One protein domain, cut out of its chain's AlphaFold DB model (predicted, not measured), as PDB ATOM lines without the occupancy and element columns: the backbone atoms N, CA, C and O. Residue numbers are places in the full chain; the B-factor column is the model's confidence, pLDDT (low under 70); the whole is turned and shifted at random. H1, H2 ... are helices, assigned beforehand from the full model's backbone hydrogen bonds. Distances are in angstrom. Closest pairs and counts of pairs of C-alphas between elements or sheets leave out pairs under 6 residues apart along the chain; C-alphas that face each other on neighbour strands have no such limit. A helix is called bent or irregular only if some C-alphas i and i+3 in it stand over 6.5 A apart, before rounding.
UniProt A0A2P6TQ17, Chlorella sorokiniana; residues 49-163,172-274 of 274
ATOM      1  N   PRO A  49       2.316  58.505  37.458       68.44
ATOM      2  CA  PRO A  49       3.733  58.445  37.123       68.44
ATOM      3  C   PRO A  49       4.551  59.402  37.988       68.44
ATOM      4  O   PRO A  49       5.438  58.967  38.714       68.44
ATOM      5  N   ALA A  50       4.216  60.691  38.001       73.88
ATOM      6  CA  ALA A  50       5.086  61.702  38.598       73.88
ATOM      7  C   ALA A  50       5.320  61.486  40.105       73.88
ATOM      8  O   ALA A  50       6.466  61.373  40.535       73.88
ATOM      9  N   ALA A  51       4.254  61.354  40.901       74.19
ATOM     10  CA  ALA A  51       4.376  61.214  42.353       74.19
ATOM     11  C   ALA A  51       5.082  59.909  42.760       74.19
ATOM     12  O   ALA A  51       5.924  59.915  43.656       74.19
ATOM     13  N   SER A  52       4.797  58.797  42.067       80.00
ATOM     14  CA  SER A  52       5.459  57.516  42.349       80.00
ATOM     15  C   SER A  52       6.961  57.589  42.067       80.00
ATOM     16  O   SER A  52       7.754  57.091  42.862       80.00
ATOM     17  N   TRP A  53       7.365  58.211  40.954       84.00
ATOM     18  CA  TRP A  53       8.779  58.319  40.589       84.00
ATOM     19  C   TRP A  53       9.539  59.310  41.468       84.00
ATOM     20  O   TRP A  53      10.684  59.034  41.823       84.00
ATOM     21  N   LEU A  54       8.906  60.417  41.870       82.81
ATOM     22  CA  LEU A  54       9.473  61.349  42.846       82.81
ATOM     23  C   LEU A  54       9.705  60.659  44.193       82.81
ATOM     24  O   LEU A  54      10.803  60.754  44.734       82.81
ATOM     25  N   LEU A  55       8.724  59.891  44.678       83.44
ATOM     26  CA  LEU A  55       8.861  59.122  45.913       83.44
ATOM     27  C   LEU A  55       9.972  58.070  45.812       83.44
ATOM     28  O   LEU A  55      10.781  57.949  46.724       83.44
ATOM     29  N   ILE A  56      10.042  57.316  44.708       87.31
ATOM     30  CA  ILE A  56      11.112  56.328  44.494       87.31
ATOM     31  C   ILE A  56      12.479  57.012  44.497       87.31
ATOM     32  O   ILE A  56      13.392  56.530  45.164       87.31
ATOM     33  N   ARG A  57      12.621  58.139  43.789       87.19
ATOM     34  CA  ARG A  57      13.868  58.908  43.767       87.19
ATOM     35  C   ARG A  57      14.253  59.376  45.165       87.19
ATOM     36  O   ARG A  57      15.380  59.155  45.583       87.19
ATOM     37  N   GLN A  58      13.313  59.960  45.894       86.62
ATOM     38  CA  GLN A  58      13.561  60.426  47.248       86.62
ATOM     39  C   GLN A  58      13.955  59.281  48.183       86.62
ATOM     40  O   GLN A  58      14.916  59.410  48.928       86.62
ATOM     41  N   LEU A  59      13.269  58.137  48.113       87.00
ATOM     42  CA  LEU A  59      13.631  56.955  48.894       87.00
ATOM     43  C   LEU A  59      15.033  56.447  48.533       87.00
ATOM     44  O   LEU A  59      15.760  56.006  49.417       87.00
ATOM     45  N   LEU A  60      15.435  56.512  47.262       87.75
ATOM     46  CA  LEU A  60      16.797  56.171  46.843       87.75
ATOM     47  C   LEU A  60      17.830  57.152  47.408       87.75
ATOM     48  O   LEU A  60      18.866  56.716  47.911       87.75
ATOM     49  N   ASP A  61      17.544  58.451  47.354       88.25
ATOM     50  CA  ASP A  61      18.437  59.499  47.851       88.25
ATOM     51  C   ASP A  61      18.556  59.452  49.390       88.25
ATOM     52  O   ASP A  61      19.667  59.489  49.922       88.25
ATOM     53  N   ASP A  62      17.454  59.231  50.113       87.06
ATOM     54  CA  ASP A  62      17.432  59.069  51.575       87.06
ATOM     55  C   ASP A  62      18.226  57.833  52.038       87.06
ATOM     56  O   ASP A  62      18.828  57.822  53.116       87.06
ATOM     57  N   GLN A  63      18.245  56.766  51.231       84.38
ATOM     58  CA  GLN A  63      19.003  55.547  51.532       84.38
ATOM     59  C   GLN A  63      20.460  55.613  51.055       84.38
ATOM     60  O   GLN A  63      21.256  54.753  51.446       84.38
ATOM     61  N   ALA A  64      20.851  56.620  50.267       84.75
ATOM     62  CA  ALA A  64      22.189  56.723  49.680       84.75
ATOM     63  C   ALA A  64      23.345  56.570  50.695       84.75
ATOM     64  O   ALA A  64      24.278  55.814  50.405       84.75
ATOM     65  N   PRO A  65      23.301  57.167  51.909       84.62
ATOM     66  CA  PRO A  65      24.381  57.014  52.887       84.62
ATOM     67  C   PRO A  65      24.526  55.572  53.384       84.62
ATOM     68  O   PRO A  65      25.633  55.049  53.511       84.62
ATOM     69  N   ARG A  66      23.400  54.895  53.636       82.62
ATOM     70  CA  ARG A  66      23.377  53.493  54.086       82.62
ATOM     71  C   ARG A  66      23.849  52.556  52.981       82.62
ATOM     72  O   ARG A  66      24.505  51.551  53.248       82.62
ATOM     73  N   LEU A  67      23.554  52.917  51.736       73.69
ATOM     74  CA  LEU A  67      23.953  52.164  50.559       73.69
ATOM     75  C   LEU A  67      25.437  52.258  50.266       73.69
ATOM     76  O   LEU A  67      26.025  51.250  49.892       73.69
ATOM     77  N   ALA A  68      26.064  53.408  50.502       76.19
ATOM     78  CA  ALA A  68      27.515  53.525  50.411       76.19
ATOM     79  C   ALA A  68      28.212  52.528  51.358       76.19
ATOM     80  O   ALA A  68      29.133  51.822  50.948       76.19
ATOM     81  N   VAL A  69      27.709  52.388  52.591       81.12
ATOM     82  CA  VAL A  69      28.218  51.410  53.570       81.12
ATOM     83  C   VAL A  69      27.952  49.970  53.114       81.12
ATOM     84  O   VAL A  69      28.858  49.135  53.135       81.12
ATOM     85  N   GLY A  70      26.733  49.672  52.652       77.25
ATOM     86  CA  GLY A  70      26.363  48.344  52.152       77.25
ATOM     87  C   GLY A  70      27.168  47.914  50.921       77.25
ATOM     88  O   GLY A  70      27.627  46.776  50.855       77.25
ATOM     89  N   MET A  71      27.405  48.828  49.979       72.94
ATOM     90  CA  MET A  71      28.214  48.593  48.779       72.94
ATOM     91  C   MET A  71      29.702  48.448  49.109       72.94
ATOM     92  O   MET A  71      30.377  47.626  48.492       72.94
ATOM     93  N   ALA A  72      30.217  49.179  50.104       74.88
ATOM     94  CA  ALA A  72      31.580  48.992  50.596       74.88
ATOM     95  C   ALA A  72      31.768  47.584  51.183       74.88
ATOM     96  O   ALA A  72      32.717  46.893  50.817       74.88
ATOM     97  N   TRP A  73      30.829  47.102  52.004       75.50
ATOM     98  CA  TRP A  73      30.846  45.721  52.501       75.50
ATOM     99  C   TRP A  73      30.703  44.697  51.368       75.50
ATOM    100  O   TRP A  73      31.453  43.723  51.294       75.50
ATOM    101  N   ALA A  74      29.773  44.941  50.445       75.06
ATOM    102  CA  ALA A  74      29.516  44.053  49.321       75.06
ATOM    103  C   ALA A  74      30.686  43.998  48.328       75.06
ATOM    104  O   ALA A  74      30.826  43.010  47.615       75.06
ATOM    105  N   SER A  75      31.574  44.996  48.312       71.50
ATOM    106  CA  SER A  75      32.772  44.970  47.469       71.50
ATOM    107  C   SER A  75      33.704  43.789  47.788       71.50
ATOM    108  O   SER A  75      34.393  43.302  46.896       71.50
ATOM    109  N   ALA A  76      33.654  43.254  49.016       79.44
ATOM    110  CA  ALA A  76      34.370  42.038  49.406       79.44
ATOM    111  C   ALA A  76      33.727  40.740  48.869       79.44
ATOM    112  O   ALA A  76      34.338  39.674  48.942       79.44
ATOM    113  N   ARG A  77      32.485  40.793  48.362       85.75
ATOM    114  CA  ARG A  77      31.708  39.638  47.880       85.75
ATOM    115  C   ARG A  77      30.958  39.998  46.589       85.75
ATOM    116  O   ARG A  77      29.840  40.514  46.659       85.75
ATOM    117  N   PRO A  78      31.497  39.673  45.400       82.12
ATOM    118  CA  PRO A  78      30.950  40.151  44.125       82.12
ATOM    119  C   PRO A  78      29.493  39.722  43.886       82.12
ATOM    120  O   PRO A  78      28.707  40.481  43.320       82.12
ATOM    121  N   THR A  79      29.100  38.542  44.372       86.19
ATOM    122  CA  THR A  79      27.719  38.042  44.289       86.19
ATOM    123  C   THR A  79      26.744  38.870  45.124       86.19
ATOM    124  O   THR A  79      25.645  39.171  44.663       86.19
ATOM    125  N   ALA A  80      27.147  39.286  46.328       84.00
ATOM    126  CA  ALA A  80      26.332  40.136  47.189       84.00
ATOM    127  C   ALA A  80      26.179  41.543  46.593       84.00
ATOM    128  O   ALA A  80      25.080  42.092  46.618       84.00
ATOM    129  N   ALA A  81      27.246  42.095  46.001       81.25
ATOM    130  CA  ALA A  81      27.195  43.391  45.320       81.25
ATOM    131  C   ALA A  81      26.247  43.364  44.116       81.25
ATOM    132  O   ALA A  81      25.431  44.269  43.957       81.25
ATOM    133  N   LEU A  82      26.306  42.302  43.307       86.94
ATOM    134  CA  LEU A  82      25.402  42.118  42.174       86.94
ATOM    135  C   LEU A  82      23.942  41.992  42.623       86.94
ATOM    136  O   LEU A  82      23.082  42.674  42.075       86.94
ATOM    137  N   ALA A  83      23.659  41.147  43.618       88.50
ATOM    138  CA  ALA A  83      22.302  40.944  44.123       88.50
ATOM    139  C   ALA A  83      21.717  42.234  44.716       88.50
ATOM    140  O   ALA A  83      20.574  42.588  44.423       88.50
ATOM    141  N   LEU A  84      22.518  42.966  45.498       86.88
ATOM    142  CA  LEU A  84      22.123  44.254  46.052       86.88
ATOM    143  C   LEU A  84      21.850  45.259  44.930       86.88
ATOM    144  O   LEU A  84      20.801  45.894  44.930       86.88
ATOM    145  N   HIS A  85      22.745  45.383  43.949       88.12
ATOM    146  CA  HIS A  85      22.567  46.297  42.817       88.12
ATOM    147  C   HIS A  85      21.333  45.954  41.978       88.12
ATOM    148  O   HIS A  85      20.558  46.840  41.626       88.12
ATOM    149  N   LEU A  86      21.088  44.667  41.719       90.19
ATOM    150  CA  LEU A  86      19.895  44.211  41.014       90.19
ATOM    151  C   LEU A  86      18.618  44.545  41.793       90.19
ATOM    152  O   LEU A  86      17.654  45.009  41.193       90.19
ATOM    153  N   ALA A  87      18.612  44.360  43.116       89.38
ATOM    154  CA  ALA A  87      17.483  44.747  43.956       89.38
ATOM    155  C   ALA A  87      17.220  46.262  43.886       89.38
ATOM    156  O   ALA A  87      16.066  46.678  43.777       89.38
ATOM    157  N   HIS A  88      18.276  47.083  43.861       87.38
ATOM    158  CA  HIS A  88      18.158  48.533  43.681       87.38
ATOM    159  C   HIS A  88      17.623  48.904  42.311       87.38
ATOM    160  O   HIS A  88      16.702  49.707  42.235       87.38
ATOM    161  N   LEU A  89      18.150  48.311  41.241       90.88
ATOM    162  CA  LEU A  89      17.643  48.533  39.892       90.88
ATOM    163  C   LEU A  89      16.179  48.098  39.776       90.88
ATOM    164  O   LEU A  89      15.374  48.817  39.192       90.88
ATOM    165  N   LEU A  90      15.802  46.965  40.372       91.56
ATOM    166  CA  LEU A  90      14.424  46.485  40.373       91.56
ATOM    167  C   LEU A  90      13.499  47.447  41.126       91.56
ATOM    168  O   LEU A  90      12.437  47.796  40.607       91.56
ATOM    169  N   PHE A  91      13.917  47.932  42.294       90.12
ATOM    170  CA  PHE A  91      13.183  48.944  43.053       90.12
ATOM    171  C   PHE A  91      13.076  50.271  42.284       90.12
ATOM    172  O   PHE A  91      11.973  50.769  42.063       90.12
ATOM    173  N   ALA A  92      14.204  50.797  41.803       89.38
ATOM    174  CA  ALA A  92      14.311  52.040  41.042       89.38
ATOM    175  C   ALA A  92      13.486  52.002  39.750       89.38
ATOM    176  O   ALA A  92      12.853  52.985  39.367       89.38
ATOM    177  N   SER A  93      13.437  50.842  39.094       91.19
ATOM    178  CA  SER A  93      12.633  50.644  37.893       91.19
ATOM    179  C   SER A  93      11.133  50.714  38.161       91.19
ATOM    180  O   SER A  93      10.383  50.904  37.211       91.19
ATOM    181  N   GLY A  94      10.671  50.524  39.403       88.19
ATOM    182  CA  GLY A  94       9.250  50.389  39.735       88.19
ATOM    183  C   GLY A  94       8.561  49.190  39.067       88.19
ATOM    184  O   GLY A  94       7.347  49.033  39.198       88.19
ATOM    185  N   ALA A  95       9.313  48.328  38.371       89.06
ATOM    186  CA  ALA A  95       8.758  47.270  37.538       89.06
ATOM    187  C   ALA A  95       8.013  46.218  38.365       89.06
ATOM    188  O   ALA A  95       6.966  45.735  37.942       89.06
ATOM    189  N   LEU A  96       8.496  45.922  39.578       87.19
ATOM    190  CA  LEU A  96       7.819  45.001  40.493       87.19
ATOM    191  C   LEU A  96       6.434  45.522  40.902       87.19
ATOM    192  O   LEU A  96       5.468  44.767  40.874       87.19
ATOM    193  N   LYS A  97       6.313  46.817  41.225       85.19
ATOM    194  CA  LYS A  97       5.026  47.448  41.571       85.19
ATOM    195  C   LYS A  97       4.050  47.371  40.394       85.19
ATOM    196  O   LYS A  97       2.894  47.001  40.577       85.19
ATOM    197  N   MET A  98       4.522  47.690  39.186       84.81
ATOM    198  CA  MET A  98       3.720  47.596  37.962       84.81
ATOM    199  C   MET A  98       3.271  46.152  37.682       84.81
ATOM    200  O   MET A  98       2.097  45.922  37.393       84.81
ATOM    201  N   GLY A  99       4.179  45.182  37.832       84.88
ATOM    202  CA  GLY A  99       3.898  43.763  37.625       84.88
ATOM    203  C   GLY A  99       2.903  43.195  38.638       84.88
ATOM    204  O   GLY A  99       1.944  42.535  38.243       84.88
ATOM    205  N   ILE A 100       3.065  43.506  39.929       83.69
ATOM    206  CA  ILE A 100       2.130  43.079  40.984       83.69
ATOM    207  C   ILE A 100       0.727  43.617  40.702       83.69
ATOM    208  O   ILE A 100      -0.225  42.840  40.696       83.69
ATOM    209  N   ASN A 101       0.597  44.913  40.399       80.88
ATOM    210  CA  ASN A 101      -0.703  45.511  40.088       80.88
ATOM    211  C   ASN A 101      -1.376  44.823  38.894       80.88
ATOM    212  O   ASN A 101      -2.580  44.574  38.931       80.88
ATOM    213  N   CYS A 102      -0.597  44.454  37.875       80.38
ATOM    214  CA  CYS A 102      -1.106  43.729  36.715       80.38
ATOM    215  C   CYS A 102      -1.686  42.357  37.071       80.38
ATOM    216  O   CYS A 102      -2.685  41.935  36.493       80.38
ATOM    217  N   ILE A 103      -1.039  41.640  37.990       81.75
ATOM    218  CA  ILE A 103      -1.455  40.294  38.395       81.75
ATOM    219  C   ILE A 103      -2.662  40.374  39.339       81.75
ATOM    220  O   ILE A 103      -3.567  39.548  39.260       81.75
ATOM    221  N   SER A 104      -2.698  41.375  40.222       81.31
ATOM    222  CA  SER A 104      -3.776  41.553  41.201       81.31
ATOM    223  C   SER A 104      -5.093  42.049  40.594       81.31
ATOM    224  O   SER A 104      -6.158  41.792  41.162       81.31
ATOM    225  N   LEU A 105      -5.041  42.747  39.457       80.12
ATOM    226  CA  LEU A 105      -6.202  43.326  38.780       80.12
ATOM    227  C   LEU A 105      -6.363  42.715  37.378       80.12
ATOM    228  O   LEU A 105      -6.006  43.350  36.385       80.12
ATOM    229  N   PRO A 106      -6.886  41.478  37.272       77.44
ATOM    230  CA  PRO A 106      -6.985  40.790  35.994       77.44
ATOM    231  C   PRO A 106      -7.960  41.517  35.061       77.44
ATOM    232  O   PRO A 106      -9.165  41.605  35.316       77.44
ATOM    233  N   VAL A 107      -7.420  42.003  33.949       86.56
ATOM    234  CA  VAL A 107      -8.153  42.566  32.810       86.56
ATOM    235  C   VAL A 107      -7.878  41.726  31.567       86.56
ATOM    236  O   VAL A 107      -6.923  40.948  31.547       86.56
ATOM    237  N   ARG A 108      -8.698  41.891  30.523       89.06
ATOM    238  CA  ARG A 108      -8.462  41.230  29.231       89.06
ATOM    239  C   ARG A 108      -7.070  41.548  28.700       89.06
ATOM    240  O   ARG A 108      -6.595  42.674  28.849       89.06
ATOM    241  N   LEU A 109      -6.453  40.602  28.006       89.88
ATOM    242  CA  LEU A 109      -5.089  40.684  27.500       89.88
ATOM    243  C   LEU A 109      -4.867  41.922  26.629       89.88
ATOM    244  O   LEU A 109      -3.844  42.589  26.769       89.88
ATOM    245  N   SER A 110      -5.827  42.270  25.767       91.50
ATOM    246  CA  SER A 110      -5.752  43.470  24.923       91.50
ATOM    247  C   SER A 110      -5.675  44.755  25.752       91.50
ATOM    248  O   SER A 110      -4.814  45.602  25.511       91.50
ATOM    249  N   LEU A 111      -6.527  44.872  26.771       90.88
ATOM    250  CA  LEU A 111      -6.557  46.013  27.681       90.88
ATOM    251  C   LEU A 111      -5.317  46.042  28.579       90.88
ATOM    252  O   LEU A 111      -4.714  47.096  28.748       90.88
ATOM    253  N   SER A 112      -4.882  44.882  29.079       90.88
ATOM    254  CA  SER A 112      -3.638  44.734  29.842       90.88
ATOM    255  C   SER A 112      -2.436  45.211  29.027       90.88
ATOM    256  O   SER A 112      -1.624  45.995  29.511       90.88
ATOM    257  N   THR A 113      -2.366  44.817  27.751       91.69
ATOM    258  CA  THR A 113      -1.292  45.221  26.833       91.69
ATOM    259  C   THR A 113      -1.273  46.734  26.656       91.69
ATOM    260  O   THR A 113      -0.220  47.353  26.799       91.69
ATOM    261  N   ALA A 114      -2.436  47.342  26.406       93.19
ATOM    262  CA  ALA A 114      -2.561  48.788  26.264       93.19
ATOM    263  C   ALA A 114      -2.163  49.533  27.548       93.19
ATOM    264  O   ALA A 114      -1.412  50.505  27.486       93.19
ATOM    265  N   LEU A 115      -2.609  49.055  28.714       91.00
ATOM    266  CA  LEU A 115      -2.277  49.647  30.009       91.00
ATOM    267  C   LEU A 115      -0.784  49.556  30.312       91.00
ATOM    268  O   LEU A 115      -0.174  50.565  30.650       91.00
ATOM    269  N   GLN A 116      -0.176  48.378  30.168       90.75
ATOM    270  CA  GLN A 116       1.248  48.199  30.452       90.75
ATOM    271  C   GLN A 116       2.127  48.992  29.482       90.75
ATOM    272  O   GLN A 116       3.116  49.593  29.903       90.75
ATOM    273  N   ALA A 117       1.744  49.072  28.205       91.81
ATOM    274  CA  ALA A 117       2.415  49.935  27.240       91.81
ATOM    275  C   ALA A 117       2.290  51.417  27.627       91.81
ATOM    276  O   ALA A 117       3.294  52.128  27.644       91.81
ATOM    277  N   ALA A 118       1.093  51.878  28.003       91.38
ATOM    278  CA  ALA A 118       0.878  53.251  28.454       91.38
ATOM    279  C   ALA A 118       1.718  53.577  29.698       91.38
ATOM    280  O   ALA A 118       2.394  54.600  29.733       91.38
ATOM    281  N   LEU A 119       1.746  52.689  30.692       89.06
ATOM    282  CA  LEU A 119       2.554  52.861  31.899       89.06
ATOM    283  C   LEU A 119       4.055  52.896  31.591       89.06
ATOM    284  O   LEU A 119       4.777  53.728  32.143       89.06
ATOM    285  N   LEU A 120       4.529  52.027  30.693       91.69
ATOM    286  CA  LEU A 120       5.915  52.038  30.235       91.69
ATOM    287  C   LEU A 120       6.253  53.377  29.571       91.69
ATOM    288  O   LEU A 120       7.244  53.999  29.956       91.69
ATOM    289  N   LEU A 121       5.414  53.856  28.648       91.62
ATOM    290  CA  LEU A 121       5.595  55.138  27.958       91.62
ATOM    291  C   LEU A 121       5.599  56.323  28.930       91.62
ATOM    292  O   LEU A 121       6.504  57.154  28.884       91.62
ATOM    293  N   LEU A 122       4.648  56.363  29.865       90.56
ATOM    294  CA  LEU A 122       4.561  57.397  30.900       90.56
ATOM    295  C   LEU A 122       5.759  57.377  31.864       90.56
ATOM    296  O   LEU A 122       6.068  58.387  32.492       90.56
ATOM    297  N   SER A 123       6.454  56.243  31.990       91.06
ATOM    298  CA  SER A 123       7.651  56.116  32.827       91.06
ATOM    299  C   SER A 123       8.945  56.562  32.141       91.06
ATOM    300  O   SER A 123       9.931  56.843  32.828       91.06
ATOM    301  N   LEU A 124       8.964  56.631  30.801       92.25
ATOM    302  CA  LEU A 124      10.158  56.971  30.023       92.25
ATOM    303  C   LEU A 124      10.831  58.279  30.465       92.25
ATOM    304  O   LEU A 124      12.037  58.211  30.726       92.25
ATOM    305  N   PRO A 125      10.134  59.428  30.600       92.44
ATOM    306  CA  PRO A 125      10.793  60.697  30.930       92.44
ATOM    307  C   PRO A 125      11.497  60.676  32.294       92.44
ATOM    308  O   PRO A 125      12.479  61.379  32.495       92.44
ATOM    309  N   HIS A 126      11.053  59.824  33.219       91.31
ATOM    310  CA  HIS A 126      11.593  59.766  34.579       91.31
ATOM    311  C   HIS A 126      12.795  58.824  34.730       91.31
ATOM    312  O   HIS A 126      13.475  58.847  35.754       91.31
ATOM    313  N   THR A 127      13.081  57.981  33.735       92.44
ATOM    314  CA  THR A 127      14.128  56.945  33.846       92.44
ATOM    315  C   THR A 127      15.519  57.548  34.005       92.44
ATOM    316  O   THR A 127      16.272  57.128  34.882       92.44
ATOM    317  N   ALA A 128      15.852  58.561  33.201       92.88
ATOM    318  CA  ALA A 128      17.138  59.247  33.291       92.88
ATOM    319  C   ALA A 128      17.303  59.944  34.649       92.88
ATOM    320  O   ALA A 128      18.354  59.846  35.278       92.88
ATOM    321  N   THR A 129      16.233  60.577  35.133       91.62
ATOM    322  CA  THR A 129      16.183  61.243  36.435       91.62
ATOM    323  C   THR A 129      16.440  60.276  37.590       91.62
ATOM    324  O   THR A 129      17.181  60.606  38.511       91.62
ATOM    325  N   ILE A 130      15.864  59.072  37.535       92.00
ATOM    326  CA  ILE A 130      16.083  58.020  38.538       92.00
ATOM    327  C   ILE A 130      17.517  57.497  38.461       92.00
ATOM    328  O   ILE A 130      18.167  57.362  39.489       92.00
ATOM    329  N   CYS A 131      18.045  57.258  37.259       93.50
ATOM    330  CA  CYS A 131      19.432  56.823  37.073       93.50
ATOM    331  C   CYS A 131      20.475  57.867  37.503       93.50
ATOM    332  O   CYS A 131      21.623  57.508  37.760       93.50
ATOM    333  N   ALA A 132      20.084  59.137  37.607       91.94
ATOM    334  CA  ALA A 132      20.904  60.201  38.174       91.94
ATOM    335  C   ALA A 132      20.852  60.265  39.715       91.94
ATOM    336  O   ALA A 132      21.535  61.102  40.302       91.94
ATOM    337  N   ALA A 133      20.056  59.417  40.380       91.25
ATOM    338  CA  ALA A 133      20.019  59.342  41.838       91.25
ATOM    339  C   ALA A 133      21.373  58.886  42.403       91.25
ATOM    340  O   ALA A 133      22.068  58.044  41.815       91.25
ATOM    341  N   ALA A 134      21.719  59.398  43.586       89.75
ATOM    342  CA  ALA A 134      23.019  59.177  44.216       89.75
ATOM    343  C   ALA A 134      23.468  57.696  44.255       89.75
ATOM    344  O   ALA A 134      24.592  57.416  43.821       89.75
ATOM    345  N   PRO A 135      22.636  56.715  44.674       87.88
ATOM    346  CA  PRO A 135      23.092  55.327  44.779       87.88
ATOM    347  C   PRO A 135      23.422  54.681  43.425       87.88
ATOM    348  O   PRO A 135      24.293  53.815  43.365       87.88
ATOM    349  N   LEU A 136      22.772  55.108  42.337       90.00
ATOM    350  CA  LEU A 136      22.998  54.561  40.993       90.00
ATOM    351  C   LEU A 136      24.188  55.223  40.289       90.00
ATOM    352  O   LEU A 136      24.844  54.597  39.457       90.00
ATOM    353  N   THR A 137      24.526  56.454  40.674       91.81
ATOM    354  CA  THR A 137      25.728  57.154  40.188       91.81
ATOM    355  C   THR A 137      27.024  56.716  40.880       91.81
ATOM    356  O   THR A 137      28.109  57.088  40.437       91.81
ATOM    357  N   HIS A 138      26.948  55.905  41.941       89.56
ATOM    358  CA  HIS A 138      28.124  55.429  42.666       89.56
ATOM    359  C   HIS A 138      29.039  54.568  41.762       89.56
ATOM    360  O   HIS A 138      28.542  53.699  41.042       89.56
ATOM    361  N   PRO A 139      30.381  54.705  41.821       90.25
ATOM    362  CA  PRO A 139      31.297  54.018  40.900       90.25
ATOM    363  C   PRO A 139      31.184  52.489  40.937       90.25
ATOM    364  O   PRO A 139      31.320  51.831  39.909       90.25
ATOM    365  N   VAL A 140      30.903  51.901  42.106       87.62
ATOM    366  CA  VAL A 140      30.666  50.448  42.218       87.62
ATOM    367  C   VAL A 140      29.399  50.045  41.459       87.62
ATOM    368  O   VAL A 140      29.436  49.092  40.688       87.62
ATOM    369  N   ALA A 141      28.311  50.807  41.604       89.69
ATOM    370  CA  ALA A 141      27.049  50.558  40.909       89.69
ATOM    371  C   ALA A 141      27.202  50.711  39.387       89.69
ATOM    372  O   ALA A 141      26.665  49.906  38.623       89.69
ATOM    373  N   GLN A 142      27.988  51.693  38.932       92.38
ATOM    374  CA  GLN A 142      28.299  51.883  37.513       92.38
ATOM    375  C   GLN A 142      29.093  50.707  36.936       92.38
ATOM    376  O   GLN A 142      28.728  50.196  35.883       92.38
ATOM    377  N   ARG A 143      30.121  50.208  37.639       92.12
ATOM    378  CA  ARG A 143      30.874  49.015  37.198       92.12
ATOM    379  C   ARG A 143      29.982  47.781  37.103       92.12
ATOM    380  O   ARG A 143      30.064  47.042  36.125       92.12
ATOM    381  N   THR A 144      29.120  47.559  38.096       91.19
ATOM    382  CA  THR A 144      28.171  46.439  38.076       91.19
ATOM    383  C   THR A 144      27.158  46.588  36.941       91.19
ATOM    384  O   THR A 144      26.894  45.617  36.236       91.19
ATOM    385  N   SER A 145      26.649  47.801  36.704       94.12
ATOM    386  CA  SER A 145      25.759  48.100  35.574       94.12
ATOM    387  C   SER A 145      26.439  47.824  34.237       94.12
ATOM    388  O   SER A 145      25.875  47.130  33.399       94.12
ATOM    389  N   HIS A 146      27.679  48.276  34.067       94.00
ATOM    390  CA  HIS A 146      28.457  48.036  32.857       94.00
ATOM    391  C   HIS A 146      28.669  46.539  32.597       94.00
ATOM    392  O   HIS A 146      28.462  46.059  31.479       94.00
ATOM    393  N   ALA A 147      29.019  45.773  33.636       93.12
ATOM    394  CA  ALA A 147      29.174  44.324  33.538       93.12
ATOM    395  C   ALA A 147      27.857  43.633  33.139       93.12
ATOM    396  O   ALA A 147      27.846  42.808  32.226       93.12
ATOM    397  N   MET A 148      26.736  44.009  33.767       93.44
ATOM    398  CA  MET A 148      25.406  43.490  33.420       93.44
ATOM    399  C   MET A 148      25.010  43.846  31.986       93.44
ATOM    400  O   MET A 148      24.564  42.976  31.242       93.44
ATOM    401  N   HIS A 149      25.194  45.103  31.582       93.69
ATOM    402  CA  HIS A 149      24.878  45.581  30.240       93.69
ATOM    403  C   HIS A 149      25.700  44.844  29.176       93.69
ATOM    404  O   HIS A 149      25.155  44.409  28.160       93.69
ATOM    405  N   SER A 150      26.997  44.657  29.421       92.50
ATOM    406  CA  SER A 150      27.899  43.922  28.529       92.50
ATOM    407  C   SER A 150      27.502  42.451  28.416       92.50
ATOM    408  O   SER A 150      27.390  41.930  27.306       92.50
ATOM    409  N   MET A 151      27.204  41.797  29.544       92.06
ATOM    410  CA  MET A 151      26.744  40.407  29.572       92.06
ATOM    411  C   MET A 151      25.417  40.231  28.825       92.06
ATOM    412  O   MET A 151      25.302  39.340  27.988       92.06
ATOM    413  N   LEU A 152      24.424  41.087  29.078       91.75
ATOM    414  CA  LEU A 152      23.129  41.035  28.391       91.75
ATOM    415  C   LEU A 152      23.266  41.328  26.896       91.75
ATOM    416  O   LEU A 152      22.630  40.662  26.085       91.75
ATOM    417  N   SER A 153      24.139  42.263  26.515       90.62
ATOM    418  CA  SER A 153      24.432  42.550  25.107       90.62
ATOM    419  C   SER A 153      25.078  41.358  24.406       90.62
ATOM    420  O   SER A 153      24.667  41.010  23.301       90.62
ATOM    421  N   MET A 154      26.033  40.692  25.060       90.00
ATOM    422  CA  MET A 154      26.632  39.458  24.557       90.00
ATOM    423  C   MET A 154      25.571  38.360  24.412       90.00
ATOM    424  O   MET A 154      25.426  37.787  23.335       90.00
ATOM    425  N   LEU A 155      24.771  38.107  25.450       87.88
ATOM    426  CA  LEU A 155      23.709  37.096  25.420       87.88
ATOM    427  C   LEU A 155      22.652  37.375  24.347       87.88
ATOM    428  O   LEU A 155      22.166  36.439  23.716       87.88
ATOM    429  N   ALA A 156      22.304  38.642  24.124       86.25
ATOM    430  CA  ALA A 156      21.382  39.042  23.069       86.25
ATOM    431  C   ALA A 156      21.998  38.872  21.672       86.25
ATOM    432  O   ALA A 156      21.283  38.504  20.747       86.25
ATOM    433  N   SER A 157      23.311  39.083  21.517       85.06
ATOM    434  CA  SER A 157      24.011  38.879  20.238       85.06
ATOM    435  C   SER A 157      24.115  37.413  19.818       85.06
ATOM    436  O   SER A 157      24.218  37.124  18.631       85.06
ATOM    437  N   LEU A 158      24.042  36.487  20.778       86.94
ATOM    438  CA  LEU A 158      23.922  35.057  20.497       86.94
ATOM    439  C   LEU A 158      22.506  34.691  20.013       86.94
ATOM    440  O   LEU A 158      22.294  33.586  19.525       86.94
ATOM    441  N   GLY A 159      21.542  35.601  20.199       77.94
ATOM    442  CA  GLY A 159      20.123  35.437  19.907       77.94
ATOM    443  C   GLY A 159      19.811  35.328  18.418       77.94
ATOM    444  O   GLY A 159      20.486  35.947  17.600       77.94
ATOM    445  N   PRO A 160      18.720  34.634  18.044       68.31
ATOM    446  CA  PRO A 160      18.252  34.611  16.658       68.31
ATOM    447  C   PRO A 160      17.657  35.957  16.212       68.31
ATOM    448  O   PRO A 160      17.353  36.142  15.036       68.31
ATOM    449  N   ILE A 161      17.442  36.891  17.144       73.19
ATOM    450  CA  ILE A 161      16.800  38.177  16.877       73.19
ATOM    451  C   ILE A 161      17.893  39.211  16.620       73.19
ATOM    452  O   ILE A 161      18.676  39.478  17.536       73.19
ATOM    453  N   PRO A 162      17.939  39.825  15.423       71.38
ATOM    454  CA  PRO A 162      18.947  40.822  15.114       71.38
ATOM    455  C   PRO A 162      18.887  41.946  16.146       71.38
ATOM    456  O   PRO A 162      17.824  42.509  16.421       71.38
ATOM    457  N   ALA A 163      20.038  42.239  16.751       71.00
ATOM    458  CA  ALA A 163      20.140  43.299  17.733       71.00
ATOM    459  C   ALA A 163      19.745  44.626  17.079       71.00
ATOM    460  O   ALA A 163      20.222  44.958  15.992       71.00
ATOM    461  N   SER A 172      26.945  60.311  28.037       75.56
ATOM    462  CA  SER A 172      27.535  59.495  29.105       75.56
ATOM    463  C   SER A 172      27.157  58.024  28.923       75.56
ATOM    464  O   SER A 172      25.974  57.676  28.976       75.56
ATOM    465  N   ALA A 173      28.161  57.160  28.732       87.75
ATOM    466  CA  ALA A 173      27.966  55.715  28.597       87.75
ATOM    467  C   ALA A 173      27.301  55.110  29.847       87.75
ATOM    468  O   ALA A 173      26.328  54.372  29.726       87.75
ATOM    469  N   ALA A 174      27.730  55.518  31.048       91.94
ATOM    470  CA  ALA A 174      27.199  54.993  32.308       91.94
ATOM    471  C   ALA A 174      25.706  55.312  32.512       91.94
ATOM    472  O   ALA A 174      24.936  54.460  32.960       91.94
ATOM    473  N   LEU A 175      25.271  56.528  32.154       92.81
ATOM    474  CA  LEU A 175      23.855  56.896  32.239       92.81
ATOM    475  C   LEU A 175      23.016  56.066  31.259       92.81
ATOM    476  O   LEU A 175      21.955  55.563  31.630       92.81
ATOM    477  N   HIS A 176      23.496  55.902  30.024       92.38
ATOM    478  CA  HIS A 176      22.807  55.115  29.004       92.38
ATOM    479  C   HIS A 176      22.656  53.642  29.412       92.38
ATOM    480  O   HIS A 176      21.579  53.068  29.248       92.38
ATOM    481  N   GLU A 177      23.695  53.047  29.997       93.50
ATOM    482  CA  GLU A 177      23.663  51.675  30.510       93.50
ATOM    483  C   GLU A 177      22.634  51.514  31.634       93.50
ATOM    484  O   GLU A 177      21.814  50.596  31.582       93.50
ATOM    485  N   CYS A 178      22.613  52.432  32.609       95.25
ATOM    486  CA  CYS A 178      21.618  52.411  33.686       95.25
ATOM    487  C   CYS A 178      20.188  52.533  33.145       95.25
ATOM    488  O   CYS A 178      19.308  51.759  33.536       95.25
ATOM    489  N   VAL A 179      19.947  53.479  32.229       94.88
ATOM    490  CA  VAL A 179      18.626  53.682  31.615       94.88
ATOM    491  C   VAL A 179      18.196  52.423  30.869       94.88
ATOM    492  O   VAL A 179      17.077  51.951  31.064       94.88
ATOM    493  N   THR A 180      19.091  51.830  30.079       94.69
ATOM    494  CA  THR A 180      18.814  50.603  29.321       94.69
ATOM    495  C   THR A 180      18.475  49.435  30.246       94.69
ATOM    496  O   THR A 180      17.469  48.767  30.031       94.69
ATOM    497  N   LEU A 181      19.242  49.217  31.320       95.75
ATOM    498  CA  LEU A 181      18.960  48.165  32.307       95.75
ATOM    499  C   LEU A 181      17.625  48.385  33.027       95.75
ATOM    500  O   LEU A 181      16.857  47.445  33.226       95.75
ATOM    501  N   THR A 182      17.327  49.630  33.389       95.00
ATOM    502  CA  THR A 182      16.072  49.992  34.057       95.00
ATOM    503  C   THR A 182      14.873  49.747  33.141       95.00
ATOM    504  O   THR A 182      13.873  49.166  33.565       95.00
ATOM    505  N   LEU A 183      14.974  50.137  31.866       95.19
ATOM    506  CA  LEU A 183      13.943  49.869  30.863       95.19
ATOM    507  C   LEU A 183      13.812  48.381  30.566       95.19
ATOM    508  O   LEU A 183      12.693  47.902  30.430       95.19
ATOM    509  N   TRP A 184      14.918  47.639  30.525       96.12
ATOM    510  CA  TRP A 184      14.893  46.189  30.373       96.12
ATOM    511  C   TRP A 184      14.108  45.523  31.502       96.12
ATOM    512  O   TRP A 184      13.226  44.715  31.221       96.12
ATOM    513  N   LEU A 185      14.331  45.926  32.756       95.19
ATOM    514  CA  LEU A 185      13.545  45.435  33.890       95.19
ATOM    515  C   LEU A 185      12.061  45.798  33.771       95.19
ATOM    516  O   LEU A 185      11.219  44.949  34.045       95.19
ATOM    517  N   ARG A 186      11.710  47.010  33.320       94.38
ATOM    518  CA  ARG A 186      10.301  47.379  33.078       94.38
ATOM    519  C   ARG A 186       9.678  46.547  31.959       94.38
ATOM    520  O   ARG A 186       8.610  45.977  32.149       94.38
ATOM    521  N   VAL A 187      10.344  46.425  30.815       95.06
ATOM    522  CA  VAL A 187       9.851  45.624  29.687       95.06
ATOM    523  C   VAL A 187       9.706  44.160  30.098       95.06
ATOM    524  O   VAL A 187       8.697  43.539  29.795       95.06
ATOM    525  N   LEU A 188      10.670  43.602  30.825       95.31
ATOM    526  CA  LEU A 188      10.624  42.208  31.243       95.31
ATOM    527  C   LEU A 188       9.578  41.968  32.341       95.31
ATOM    528  O   LEU A 188       8.693  41.134  32.175       95.31
ATOM    529  N   VAL A 189       9.674  42.692  33.458       93.25
ATOM    530  CA  VAL A 189       8.923  42.410  34.694       93.25
ATOM    531  C   VAL A 189       7.555  43.081  34.724       93.25
ATOM    532  O   VAL A 189       6.619  42.503  35.269       93.25
ATOM    533  N   ALA A 190       7.412  44.275  34.149       89.50
ATOM    534  CA  ALA A 190       6.137  44.989  34.159       89.50
ATOM    535  C   ALA A 190       5.284  44.719  32.914       89.50
ATOM    536  O   ALA A 190       4.062  44.722  33.012       89.50
ATOM    537  N   LEU A 191       5.907  44.468  31.760       93.00
ATOM    538  CA  LEU A 191       5.190  44.259  30.501       93.00
ATOM    539  C   LEU A 191       5.127  42.775  30.117       93.00
ATOM    540  O   LEU A 191       4.054  42.185  30.137       93.00
ATOM    541  N   LEU A 192       6.251  42.143  29.778       94.25
ATOM    542  CA  LEU A 192       6.241  40.803  29.186       94.25
ATOM    543  C   LEU A 192       5.785  39.718  30.162       94.25
ATOM    544  O   LEU A 192       4.908  38.939  29.804       94.25
ATOM    545  N   LEU A 193       6.338  39.651  31.378       91.88
ATOM    546  CA  LEU A 193       5.969  38.606  32.342       91.88
ATOM    547  C   LEU A 193       4.466  38.625  32.683       91.88
ATOM    548  O   LEU A 193       3.832  37.570  32.573       91.88
ATOM    549  N   PRO A 194       3.849  39.775  33.022       90.81
ATOM    550  CA  PRO A 194       2.418  39.813  33.294       90.81
ATOM    551  C   PRO A 194       1.562  39.512  32.063       90.81
ATOM    552  O   PRO A 194       0.541  38.839  32.194       90.81
ATOM    553  N   LEU A 195       1.977  39.948  30.866       92.56
ATOM    554  CA  LEU A 195       1.258  39.635  29.628       92.56
ATOM    555  C   LEU A 195       1.344  38.156  29.257       92.56
ATOM    556  O   LEU A 195       0.341  37.594  28.835       92.56
ATOM    557  N   LEU A 196       2.494  37.508  29.450       92.81
ATOM    558  CA  LEU A 196       2.640  36.064  29.249       92.81
ATOM    559  C   LEU A 196       1.758  35.286  30.226       92.81
ATOM    560  O   LEU A 196       1.068  34.354  29.819       92.81
ATOM    561  N   HIS A 197       1.724  35.703  31.493       91.25
ATOM    562  CA  HIS A 197       0.831  35.120  32.492       91.25
ATOM    563  C   HIS A 197      -0.648  35.295  32.107       91.25
ATOM    564  O   HIS A 197      -1.406  34.325  32.113       91.25
ATOM    565  N   ALA A 198      -1.059  36.507  31.720       91.44
ATOM    566  CA  ALA A 198      -2.426  36.788  31.283       91.44
ATOM    567  C   ALA A 198      -2.799  36.000  30.017       91.44
ATOM    568  O   ALA A 198      -3.873  35.407  29.957       91.44
ATOM    569  N   ALA A 199      -1.900  35.930  29.032       92.44
ATOM    570  CA  ALA A 199      -2.118  35.194  27.793       92.44
ATOM    571  C   ALA A 199      -2.242  33.685  28.040       92.44
ATOM    572  O   ALA A 199      -3.109  33.046  27.449       92.44
ATOM    573  N   ALA A 200      -1.429  33.122  28.939       92.75
ATOM    574  CA  ALA A 200      -1.535  31.721  29.336       92.75
ATOM    575  C   ALA A 200      -2.867  31.433  30.049       92.75
ATOM    576  O   ALA A 200      -3.551  30.468  29.704       92.75
ATOM    577  N   ALA A 201      -3.264  32.289  30.995       91.62
ATOM    578  CA  ALA A 201      -4.531  32.152  31.710       91.62
ATOM    579  C   ALA A 201      -5.739  32.250  30.760       91.62
ATOM    580  O   ALA A 201      -6.632  31.402  30.802       91.62
ATOM    581  N   GLU A 202      -5.755  33.235  29.858       93.88
ATOM    582  CA  GLU A 202      -6.815  33.373  28.855       93.88
ATOM    583  C   GLU A 202      -6.846  32.212  27.866       93.88
ATOM    584  O   GLU A 202      -7.927  31.733  27.532       93.88
ATOM    585  N   ALA A 203      -5.689  31.714  27.430       95.38
ATOM    586  CA  ALA A 203      -5.631  30.586  26.512       95.38
ATOM    587  C   ALA A 203      -6.207  29.303  27.139       95.38
ATOM    588  O   ALA A 203      -6.924  28.559  26.470       95.38
ATOM    589  N   GLN A 204      -5.963  29.070  28.434       94.94
ATOM    590  CA  GLN A 204      -6.579  27.963  29.174       94.94
ATOM    591  C   GLN A 204      -8.097  28.126  29.302       94.94
ATOM    592  O   GLN A 204      -8.837  27.159  29.111       94.94
ATOM    593  N   LEU A 205      -8.577  29.336  29.607       94.06
ATOM    594  CA  LEU A 205     -10.014  29.626  29.667       94.06
ATOM    595  C   LEU A 205     -10.680  29.426  28.302       94.06
ATOM    596  O   LEU A 205     -11.736  28.802  28.222       94.06
ATOM    597  N   TRP A 206     -10.033  29.881  27.229       95.00
ATOM    598  CA  TRP A 206     -10.487  29.672  25.859       95.00
ATOM    599  C   TRP A 206     -10.583  28.183  25.514       95.00
ATOM    600  O   TRP A 206     -11.592  27.743  24.968       95.00
ATOM    601  N   GLN A 207      -9.577  27.379  25.876       96.81
ATOM    602  CA  GLN A 207      -9.604  25.932  25.648       96.81
ATOM    603  C   GLN A 207     -10.775  25.255  26.368       96.81
ATOM    604  O   GLN A 207     -11.479  24.454  25.752       96.81
ATOM    605  N   ARG A 208     -11.008  25.591  27.644       97.19
ATOM    606  CA  ARG A 208     -12.147  25.062  28.414       97.19
ATOM    607  C   ARG A 208     -13.474  25.457  27.778       97.19
ATOM    608  O   ARG A 208     -14.327  24.600  27.585       97.19
ATOM    609  N   HIS A 209     -13.610  26.713  27.357       95.81
ATOM    610  CA  HIS A 209     -14.818  27.176  26.683       95.81
ATOM    611  C   HIS A 209     -15.092  26.400  25.386       95.81
ATOM    612  O   HIS A 209     -16.213  25.963  25.139       95.81
ATOM    613  N   GLN A 210     -14.065  26.161  24.566       96.94
ATOM    614  CA  GLN A 210     -14.212  25.362  23.345       96.94
ATOM    615  C   GLN A 210     -14.611  23.909  23.651       96.94
ATOM    616  O   GLN A 210     -15.447  23.343  22.946       96.94
ATOM    617  N   GLN A 211     -14.069  23.316  24.720       97.31
ATOM    618  CA  GLN A 211     -14.460  21.981  25.182       97.31
ATOM    619  C   GLN A 211     -15.928  21.949  25.627       97.31
ATOM    620  O   GLN A 211     -16.678  21.093  25.165       97.31
ATOM    621  N   GLU A 212     -16.368  22.908  26.441       97.94
ATOM    622  CA  GLU A 212     -17.766  23.033  26.878       97.94
ATOM    623  C   GLU A 212     -18.726  23.158  25.688       97.94
ATOM    624  O   GLU A 212     -19.744  22.466  25.632       97.94
ATOM    625  N   ARG A 213     -18.375  23.975  24.686       97.38
ATOM    626  CA  ARG A 213     -19.160  24.098  23.448       97.38
ATOM    627  C   ARG A 213     -19.233  22.785  22.682       97.38
ATOM    628  O   ARG A 213     -20.311  22.423  22.220       97.38
ATOM    629  N   SER A 214     -18.113  22.071  22.570       97.81
ATOM    630  CA  SER A 214     -18.075  20.785  21.870       97.81
ATOM    631  C   SER A 214     -18.966  19.733  22.542       97.81
ATOM    632  O   SER A 214     -19.705  19.035  21.851       97.81
ATOM    633  N   VAL A 215     -18.970  19.682  23.881       98.31
ATOM    634  CA  VAL A 215     -19.838  18.800  24.681       98.31
ATOM    635  C   VAL A 215     -21.311  19.179  24.512       98.31
ATOM    636  O   VAL A 215     -22.168  18.304  24.460       98.31
ATOM    637  N   ALA A 216     -21.610  20.469  24.361       98.12
ATOM    638  CA  ALA A 216     -22.956  20.968  24.090       98.12
ATOM    639  C   ALA A 216     -23.382  20.860  22.609       98.12
ATOM    640  O   ALA A 216     -24.437  21.380  22.247       98.12
ATOM    641  N   HIS A 217     -22.575  20.234  21.743       97.88
ATOM    642  CA  HIS A 217     -22.784  20.176  20.288       97.88
ATOM    643  C   HIS A 217     -22.958  21.553  19.619       97.88
ATOM    644  O   HIS A 217     -23.591  21.678  18.571       97.88
ATOM    645  N   LEU A 218     -22.382  22.600  20.214       97.75
ATOM    646  CA  LEU A 218     -22.368  23.942  19.646       97.75
ATOM    647  C   LEU A 218     -21.182  24.097  18.685       97.75
ATOM    648  O   LEU A 218     -20.110  23.533  18.929       97.75
ATOM    649  N   PRO A 219     -21.321  24.901  17.613       96.62
ATOM    650  CA  PRO A 219     -20.204  25.182  16.722       96.62
ATOM    651  C   PRO A 219     -19.070  25.896  17.482       96.62
ATOM    652  O   PRO A 219     -19.357  26.672  18.408       96.62
ATOM    653  N   PRO A 220     -17.799  25.664  17.102       94.81
ATOM    654  CA  PRO A 220     -16.652  26.297  17.744       94.81
ATOM    655  C   PRO A 220     -16.726  27.818  17.605       94.81
ATOM    656  O   PRO A 220     -17.118  28.344  16.564       94.81
ATOM    657  N   GLU A 221     -16.342  28.539  18.655       94.44
ATOM    658  CA  GLU A 221     -16.292  30.002  18.596       94.44
ATOM    659  C   GLU A 221     -15.062  30.461  17.800       94.44
ATOM    660  O   GLU A 221     -13.975  29.889  17.931       94.44
ATOM    661  N   HIS A 222     -15.219  31.497  16.976       91.69
ATOM    662  CA  HIS A 222     -14.137  32.088  16.193       91.69
ATOM    663  C   HIS A 222     -13.747  33.445  16.777       91.69
ATOM    664  O   HIS A 222     -14.591  34.312  16.977       91.69
ATOM    665  N   SER A 223     -12.453  33.633  17.037       90.38
ATOM    666  CA  SER A 223     -11.893  34.881  17.555       90.38
ATOM    667  C   SER A 223     -10.615  35.228  16.803       90.38
ATOM    668  O   SER A 223      -9.819  34.346  16.481       90.38
ATOM    669  N   VAL A 224     -10.380  36.524  16.580       92.62
ATOM    670  CA  VAL A 224      -9.127  37.038  15.999       92.62
ATOM    671  C   VAL A 224      -7.920  36.673  16.877       92.62
ATOM    672  O   VAL A 224      -6.819  36.493  16.369       92.62
ATOM    673  N   ALA A 225      -8.128  36.498  18.187       91.19
ATOM    674  CA  ALA A 225      -7.091  36.093  19.135       91.19
ATOM    675  C   ALA A 225      -6.877  34.567  19.209       91.19
ATOM    676  O   ALA A 225      -5.926  34.115  19.846       91.19
ATOM    677  N   ALA A 226      -7.709  33.754  18.545       91.44
ATOM    678  CA  ALA A 226      -7.600  32.296  18.604       91.44
ATOM    679  C   ALA A 226      -6.214  31.750  18.189       91.44
ATOM    680  O   ALA A 226      -5.721  30.849  18.873       91.44
ATOM    681  N   PRO A 227      -5.528  32.286  17.151       94.19
ATOM    682  CA  PRO A 227      -4.172  31.850  16.809       94.19
ATOM    683  C   PRO A 227      -3.165  32.101  17.936       94.19
ATOM    684  O   PRO A 227      -2.308  31.257  18.188       94.19
ATOM    685  N   LEU A 228      -3.291  33.232  18.640       93.38
ATOM    686  CA  LEU A 228      -2.438  33.568  19.780       93.38
ATOM    687  C   LEU A 228      -2.660  32.584  20.930       93.38
ATOM    688  O   LEU A 228      -1.695  32.043  21.464       93.38
ATOM    689  N   TYR A 229      -3.917  32.300  21.280       94.12
ATOM    690  CA  TYR A 229      -4.238  31.334  22.334       94.12
ATOM    691  C   TYR A 229      -3.742  29.927  21.990       94.12
ATOM    692  O   TYR A 229      -3.131  29.265  22.826       94.12
ATOM    693  N   ALA A 230      -3.913  29.490  20.740       93.38
ATOM    694  CA  ALA A 230      -3.377  28.213  20.276       93.38
ATOM    695  C   ALA A 230      -1.841  28.167  20.362       93.38
ATOM    696  O   ALA A 230      -1.283  27.161  20.800       93.38
ATOM    697  N   ALA A 231      -1.152  29.250  19.988       93.00
ATOM    698  CA  ALA A 231       0.299  29.349  20.119       93.00
ATOM    699  C   ALA A 231       0.749  29.293  21.586       93.00
ATOM    700  O   ALA A 231       1.705  28.585  21.889       93.00
ATOM    701  N   MET A 232       0.045  29.966  22.500       93.50
ATOM    702  CA  MET A 232       0.351  29.924  23.936       93.50
ATOM    703  C   MET A 232       0.157  28.530  24.533       93.50
ATOM    704  O   MET A 232       1.004  28.080  25.297       93.50
ATOM    705  N   LEU A 233      -0.907  27.814  24.159       93.31
ATOM    706  CA  LEU A 233      -1.123  26.435  24.613       93.31
ATOM    707  C   LEU A 233      -0.049  25.485  24.079       93.31
ATOM    708  O   LEU A 233       0.453  24.653  24.828       93.31
ATOM    709  N   ARG A 234       0.343  25.631  22.805       91.69
ATOM    710  CA  ARG A 234       1.455  24.859  22.224       91.69
ATOM    711  C   ARG A 234       2.774  25.169  22.916       91.69
ATOM    712  O   ARG A 234       3.528  24.249  23.201       91.69
ATOM    713  N   LEU A 235       3.034  26.444  23.201       89.19
ATOM    714  CA  LEU A 235       4.224  26.869  23.926       89.19
ATOM    715  C   LEU A 235       4.243  26.242  25.324       89.19
ATOM    716  O   LEU A 235       5.229  25.612  25.685       89.19
ATOM    717  N   ALA A 236       3.137  26.336  26.064       89.12
ATOM    718  CA  ALA A 236       3.000  25.732  27.386       89.12
ATOM    719  C   ALA A 236       3.213  24.209  27.352       89.12
ATOM    720  O   ALA A 236       3.947  23.694  28.186       89.12
ATOM    721  N   ALA A 237       2.648  23.516  26.359       88.81
ATOM    722  CA  ALA A 237       2.841  22.078  26.161       88.81
ATOM    723  C   ALA A 237       4.255  21.705  25.677       88.81
ATOM    724  O   ALA A 237       4.683  20.574  25.832       88.81
ATOM    725  N   SER A 238       4.996  22.630  25.059       86.38
ATOM    726  CA  SER A 238       6.377  22.382  24.619       86.38
ATOM    727  C   SER A 238       7.412  22.567  25.735       86.38
ATOM    728  O   SER A 238       8.553  22.123  25.602       86.38
ATOM    729  N   ILE A 239       7.026  23.194  26.852       85.81
ATOM    730  CA  ILE A 239       7.882  23.429  28.026       85.81
ATOM    731  C   ILE A 239       7.882  22.188  28.946       85.81
ATOM    732  O   ILE A 239       7.904  22.280  30.168       85.81
ATOM    733  N   ASP A 240       7.917  20.994  28.357       84.75
ATOM    734  CA  ASP A 240       8.005  19.733  29.102       84.75
ATOM    735  C   ASP A 240       9.449  19.403  29.511       84.75
ATOM    736  O   ASP A 240       9.699  18.530  30.342       84.75
ATOM    737  N   SER A 241      10.435  20.110  28.946       86.31
ATOM    738  CA  SER A 241      11.849  19.912  29.262       86.31
ATOM    739  C   SER A 241      12.592  21.225  29.522       86.31
ATOM    740  O   SER A 241      12.370  22.246  28.865       86.31
ATOM    741  N   LEU A 242      13.535  21.171  30.470       86.06
ATOM    742  CA  LEU A 242      14.427  22.276  30.838       86.06
ATOM    743  C   LEU A 242      15.063  23.007  29.634       86.06
ATOM    744  O   LEU A 242      15.027  24.235  29.634       86.06
ATOM    745  N   PRO A 243      15.612  22.337  28.596       88.94
ATOM    746  CA  PRO A 243      16.208  23.044  27.460       88.94
ATOM    747  C   PRO A 243      15.203  23.918  26.698       88.94
ATOM    748  O   PRO A 243      15.539  25.045  26.342       88.94
ATOM    749  N   HIS A 244      13.964  23.460  26.498       87.31
ATOM    750  CA  HIS A 244      12.938  24.269  25.833       87.31
ATOM    751  C   HIS A 244      12.555  25.482  26.684       87.31
ATOM    752  O   HIS A 244      12.455  26.591  26.157       87.31
ATOM    753  N   ALA A 245      12.430  25.300  28.003       87.38
ATOM    754  CA  ALA A 245      12.202  26.399  28.939       87.38
ATOM    755  C   ALA A 245      13.326  27.449  28.871       87.38
ATOM    756  O   ALA A 245      13.048  28.647  28.818       87.38
ATOM    757  N   LEU A 246      14.587  27.003  28.819       88.88
ATOM    758  CA  LEU A 246      15.755  27.879  28.717       88.88
ATOM    759  C   LEU A 246      15.776  28.654  27.397       88.88
ATOM    760  O   LEU A 246      16.015  29.858  27.418       88.88
ATOM    761  N   VAL A 247      15.477  28.006  26.267       89.88
ATOM    762  CA  VAL A 247      15.411  28.671  24.954       89.88
ATOM    763  C   VAL A 247      14.280  29.699  24.914       89.88
ATOM    764  O   VAL A 247      14.494  30.827  24.470       89.88
ATOM    765  N   CYS A 248      13.095  29.354  25.424       89.25
ATOM    766  CA  CYS A 248      11.964  30.282  25.489       89.25
ATOM    767  C   CYS A 248      12.271  31.472  26.406       89.25
ATOM    768  O   CYS A 248      12.069  32.624  26.018       89.25
ATOM    769  N   GLY A 249      12.808  31.202  27.598       90.06
ATOM    770  CA  GLY A 249      13.219  32.231  28.549       90.06
ATOM    771  C   GLY A 249      14.279  33.155  27.957       90.06
ATOM    772  O   GLY A 249      14.143  34.374  28.022       90.06
ATOM    773  N   TRP A 250      15.289  32.596  27.297       90.50
ATOM    774  CA  TRP A 250      16.305  33.373  26.596       90.50
ATOM    775  C   TRP A 250      15.724  34.222  25.462       90.50
ATOM    776  O   TRP A 250      16.078  35.393  25.351       90.50
ATOM    777  N   GLY A 251      14.776  33.694  24.684       90.19
ATOM    778  CA  GLY A 251      14.052  34.467  23.674       90.19
ATOM    779  C   GLY A 251      13.345  35.687  24.273       90.19
ATOM    780  O   GLY A 251      13.501  36.799  23.772       90.19
ATOM    781  N   VAL A 252      12.639  35.518  25.396       91.56
ATOM    782  CA  VAL A 252      11.979  36.624  26.119       91.56
ATOM    783  C   VAL A 252      13.000  37.649  26.634       91.56
ATOM    784  O   VAL A 252      12.787  38.861  26.517       91.56
ATOM    785  N   LEU A 253      14.135  37.186  27.165       92.12
ATOM    786  CA  LEU A 253      15.226  38.055  27.619       92.12
ATOM    787  C   LEU A 253      15.841  38.852  26.457       92.12
ATOM    788  O   LEU A 253      16.049  40.056  26.587       92.12
ATOM    789  N   ALA A 254      16.071  38.219  25.306       90.69
ATOM    790  CA  ALA A 254      16.624  38.867  24.120       90.69
ATOM    791  C   ALA A 254      15.653  39.895  23.516       90.69
ATOM    792  O   ALA A 254      16.055  41.018  23.205       90.69
ATOM    793  N   VAL A 255      14.361  39.551  23.402       91.50
ATOM    794  CA  VAL A 255      13.318  40.489  22.950       91.50
ATOM    795  C   VAL A 255      13.268  41.694  23.884       91.50
ATOM    796  O   VAL A 255      13.413  42.824  23.422       91.50
ATOM    797  N   SER A 256      13.114  41.478  25.192       94.06
ATOM    798  CA  SER A 256      13.035  42.586  26.154       94.06
ATOM    799  C   SER A 256      14.270  43.483  26.119       94.06
ATOM    800  O   SER A 256      14.133  44.704  26.200       94.06
ATOM    801  N   TRP A 257      15.463  42.906  25.952       94.19
ATOM    802  CA  TRP A 257      16.704  43.667  25.820       94.19
ATOM    803  C   TRP A 257      16.710  44.563  24.578       94.19
ATOM    804  O   TRP A 257      17.019  45.751  24.668       94.19
ATOM    805  N   ASN A 258      16.305  44.028  23.424       91.56
ATOM    806  CA  ASN A 258      16.223  44.799  22.183       91.56
ATOM    807  C   ASN A 258      15.224  45.957  22.291       91.56
ATOM    808  O   ASN A 258      15.537  47.078  21.889       91.56
ATOM    809  N   TRP A 259      14.057  45.721  22.893       92.19
ATOM    810  CA  TRP A 259      13.082  46.779  23.164       92.19
ATOM    811  C   TRP A 259      13.644  47.849  24.103       92.19
ATOM    812  O   TRP A 259      13.493  49.039  23.836       92.19
ATOM    813  N   ALA A 260      14.351  47.457  25.164       92.94
ATOM    814  CA  ALA A 260      14.979  48.405  26.078       92.94
ATOM    815  C   ALA A 260      16.008  49.302  25.377       92.94
ATOM    816  O   ALA A 260      15.994  50.518  25.572       92.94
ATOM    817  N   ARG A 261      16.849  48.730  24.503       91.38
ATOM    818  CA  ARG A 261      17.814  49.491  23.692       91.38
ATOM    819  C   ARG A 261      17.142  50.464  22.723       91.38
ATOM    820  O   ARG A 261      17.664  51.554  22.515       91.38
ATOM    821  N   LEU A 262      15.995  50.098  22.150       91.06
ATOM    822  CA  LEU A 262      15.205  50.987  21.289       91.06
ATOM    823  C   LEU A 262      14.565  52.141  22.076       91.06
ATOM    824  O   LEU A 262      14.492  53.264  21.581       91.06
ATOM    825  N   LEU A 263      14.121  51.878  23.305       92.12
ATOM    826  CA  LEU A 263      13.441  52.861  24.153       92.12
ATOM    827  C   LEU A 263      14.407  53.801  24.894       92.12
ATOM    828  O   LEU A 263      14.031  54.928  25.220       92.12
ATOM    829  N   ALA A 264      15.647  53.376  25.160       91.88
ATOM    830  CA  ALA A 264      16.612  54.164  25.928       91.88
ATOM    831  C   ALA A 264      16.925  55.547  25.311       91.88
ATOM    832  O   ALA A 264      16.875  56.534  26.049       91.88
ATOM    833  N   PRO A 265      17.172  55.688  23.991       91.00
ATOM    834  CA  PRO A 265      17.354  56.998  23.363       91.00
ATOM    835  C   PRO A 265      16.133  57.912  23.504       91.00
ATOM    836  O   PRO A 265      16.297  59.101  23.764       91.00
ATOM    837  N   LEU A 266      14.919  57.361  23.384       91.56
ATOM    838  CA  LEU A 266      13.674  58.120  23.540       91.56
ATOM    839  C   LEU A 266      13.539  58.660  24.966       91.56
ATOM    840  O   LEU A 266      13.233  59.832  25.158       91.56
ATOM    841  N   SER A 267      13.832  57.828  25.967       90.88
ATOM    842  CA  SER A 267      13.830  58.241  27.374       90.88
ATOM    843  C   SER A 267      14.813  59.385  27.643       90.88
ATOM    844  O   SER A 267      14.451  60.366  28.294       90.88
ATOM    845  N   LEU A 268      16.034  59.287  27.109       91.00
ATOM    846  CA  LEU A 268      17.054  60.328  27.248       91.00
ATOM    847  C   LEU A 268      16.661  61.627  26.533       91.00
ATOM    848  O   LEU A 268      16.912  62.705  27.066       91.00
ATOM    849  N   ALA A 269      16.028  61.539  25.359       90.94
ATOM    850  CA  ALA A 269      15.538  62.704  24.628       90.94
ATOM    851  C   ALA A 269      14.428  63.432  25.403       90.94
ATOM    852  O   ALA A 269      14.507  64.645  25.572       90.94
ATOM    853  N   CYS A 270      13.453  62.695  25.947       90.12
ATOM    854  CA  CYS A 270      12.381  63.273  26.764       90.12
ATOM    855  C   CYS A 270      12.914  63.976  28.021       90.12
ATOM    856  O   CYS A 270      12.391  65.014  28.416       90.12
ATOM    857  N   ALA A 271      13.961  63.427  28.644       88.62
ATOM    858  CA  ALA A 271      14.587  64.030  29.819       88.62
ATOM    859  C   ALA A 271      15.390  65.303  29.500       88.62
ATOM    860  O   ALA A 271      15.655  66.090  30.399       88.62
ATOM    861  N   ALA A 272      15.799  65.511  28.244       87.62
ATOM    862  CA  ALA A 272      16.506  66.722  27.829       87.62
ATOM    863  C   ALA A 272      15.560  67.904  27.535       87.62
ATOM    864  O   ALA A 272      16.026  69.037  27.440       87.62
ATOM    865  N   THR A 273      14.261  67.642  27.352       89.06
ATOM    866  CA  THR A 273      13.250  68.650  26.981       89.06
ATOM    867  C   THR A 273      12.391  69.155  28.141       89.06
ATOM    868  O   THR A 273      11.657  70.121  27.945       89.06
ATOM    869  N   GLY A 274      12.425  68.490  29.298       77.38
ATOM    870  CA  GLY A 274      11.629  68.832  30.485       77.38
ATOM    871  C   GLY A 274      12.492  69.379  31.605       77.38
ATOM    872  O   GLY A 274      12.037  70.340  32.256       77.38
TER     873      GLY A 274
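This is residues 49 to 163 and 172 to 274 of the 274 residues of a protein of Chlorella sorokiniana (UniProt A0A2P6TQ17). One long helix, H7, runs nearly straight through much of the domain's length: H2, H3, H4, H6 and H9a pack round its first arm H7a, while its second arm H7b reaches out toward one end and is crossed by H8. At the other end the bent helix H1 folds back on H2, and the short H5 packs on H1a. H3, H4, H7a and H7b form a bundle, helices side by side. The printed part has 218 residues with nine named helices, H1 to H9, and no named strand: all helix. It is only just compact, close to loose, with a radius of gyration of the C-alphas of 20.0 A, and elongated, spanning 68 by 38 by 30 A.

By hydrogen bonds H1, residues 49 to 74, was assigned as one helix, but it is bent, C-alphas 62 and 65 being 7.4 A apart, into H1a, 49 to 62, and H1b, 65 to 74. H1b and H2, residues 78 to 93, form a hairpin, closest at the C-alphas of Ala 74 and Ala 81, 4.7 A. H3 is residues 95 to 104. H4, residues 109 to 131, is irregular, with C-alphas 122 and 125 7.1 A apart and a kink of 54 degrees near 125; it touches H1a, closest at C-alphas 57 and 130, 5.7 A. H5, residues 134 to 137, touches H1a; H6 is residues 139 to 157. H7, residues 173 to 215, assigned likewise as one helix, is bent, C-alphas 190 and 193 being 6.6 A apart, into H7a, 173 to 190, and H7b, 193 to 215, at a shallow tilt of 22 degrees. With residues 185 to 190 alone H7a touches H3, the same way at 9 degrees, a shallow tilt; C-alphas 99 and 190 are closest, 4.3 A. H8, residues 226 to 238, touches H7b about perpendicular, at 75 degrees, closest at C-alphas 203 and 229, 4.5 A. H9, residues 242 to 273, also assigned as one helix, is bent, C-alphas 262 and 265 being 6.7 A apart, into H9a, 242 to 262, and H9b, 265 to 273. H9a touches H7a, closest at C-alphas 184 and 260, 4.8 A; H9b touches H4. H1b and H7b are apart. Every O i to N i+4 pair is within hydrogen-bond range in H1a, H1b, H2, H3, H6, H7a, H7b, H8, H9a and H9b; in H4 15 of 19 are, and H5 is too short for one.

H1a begins at C-alpha 49 (3.733, 58.445, 37.123). H4 measures 30.9 A, H7b 33.4 A and H9a 30.3 A. H9b ends at C-alpha 273 (13.250, 68.650, 26.981).

The C-alphas of Ala 72 and His 217 are farthest apart, 68.6 A. Residues 164 to 171 are not printed; C-alphas 163 and 172 are 21.1 A apart across this cut, between H6 and H7. Of the links printed whole, H7 to H8 is short and the others are tight. Mean pLDDT of the printed part is 89.0; residues 49 and 160 are under 70.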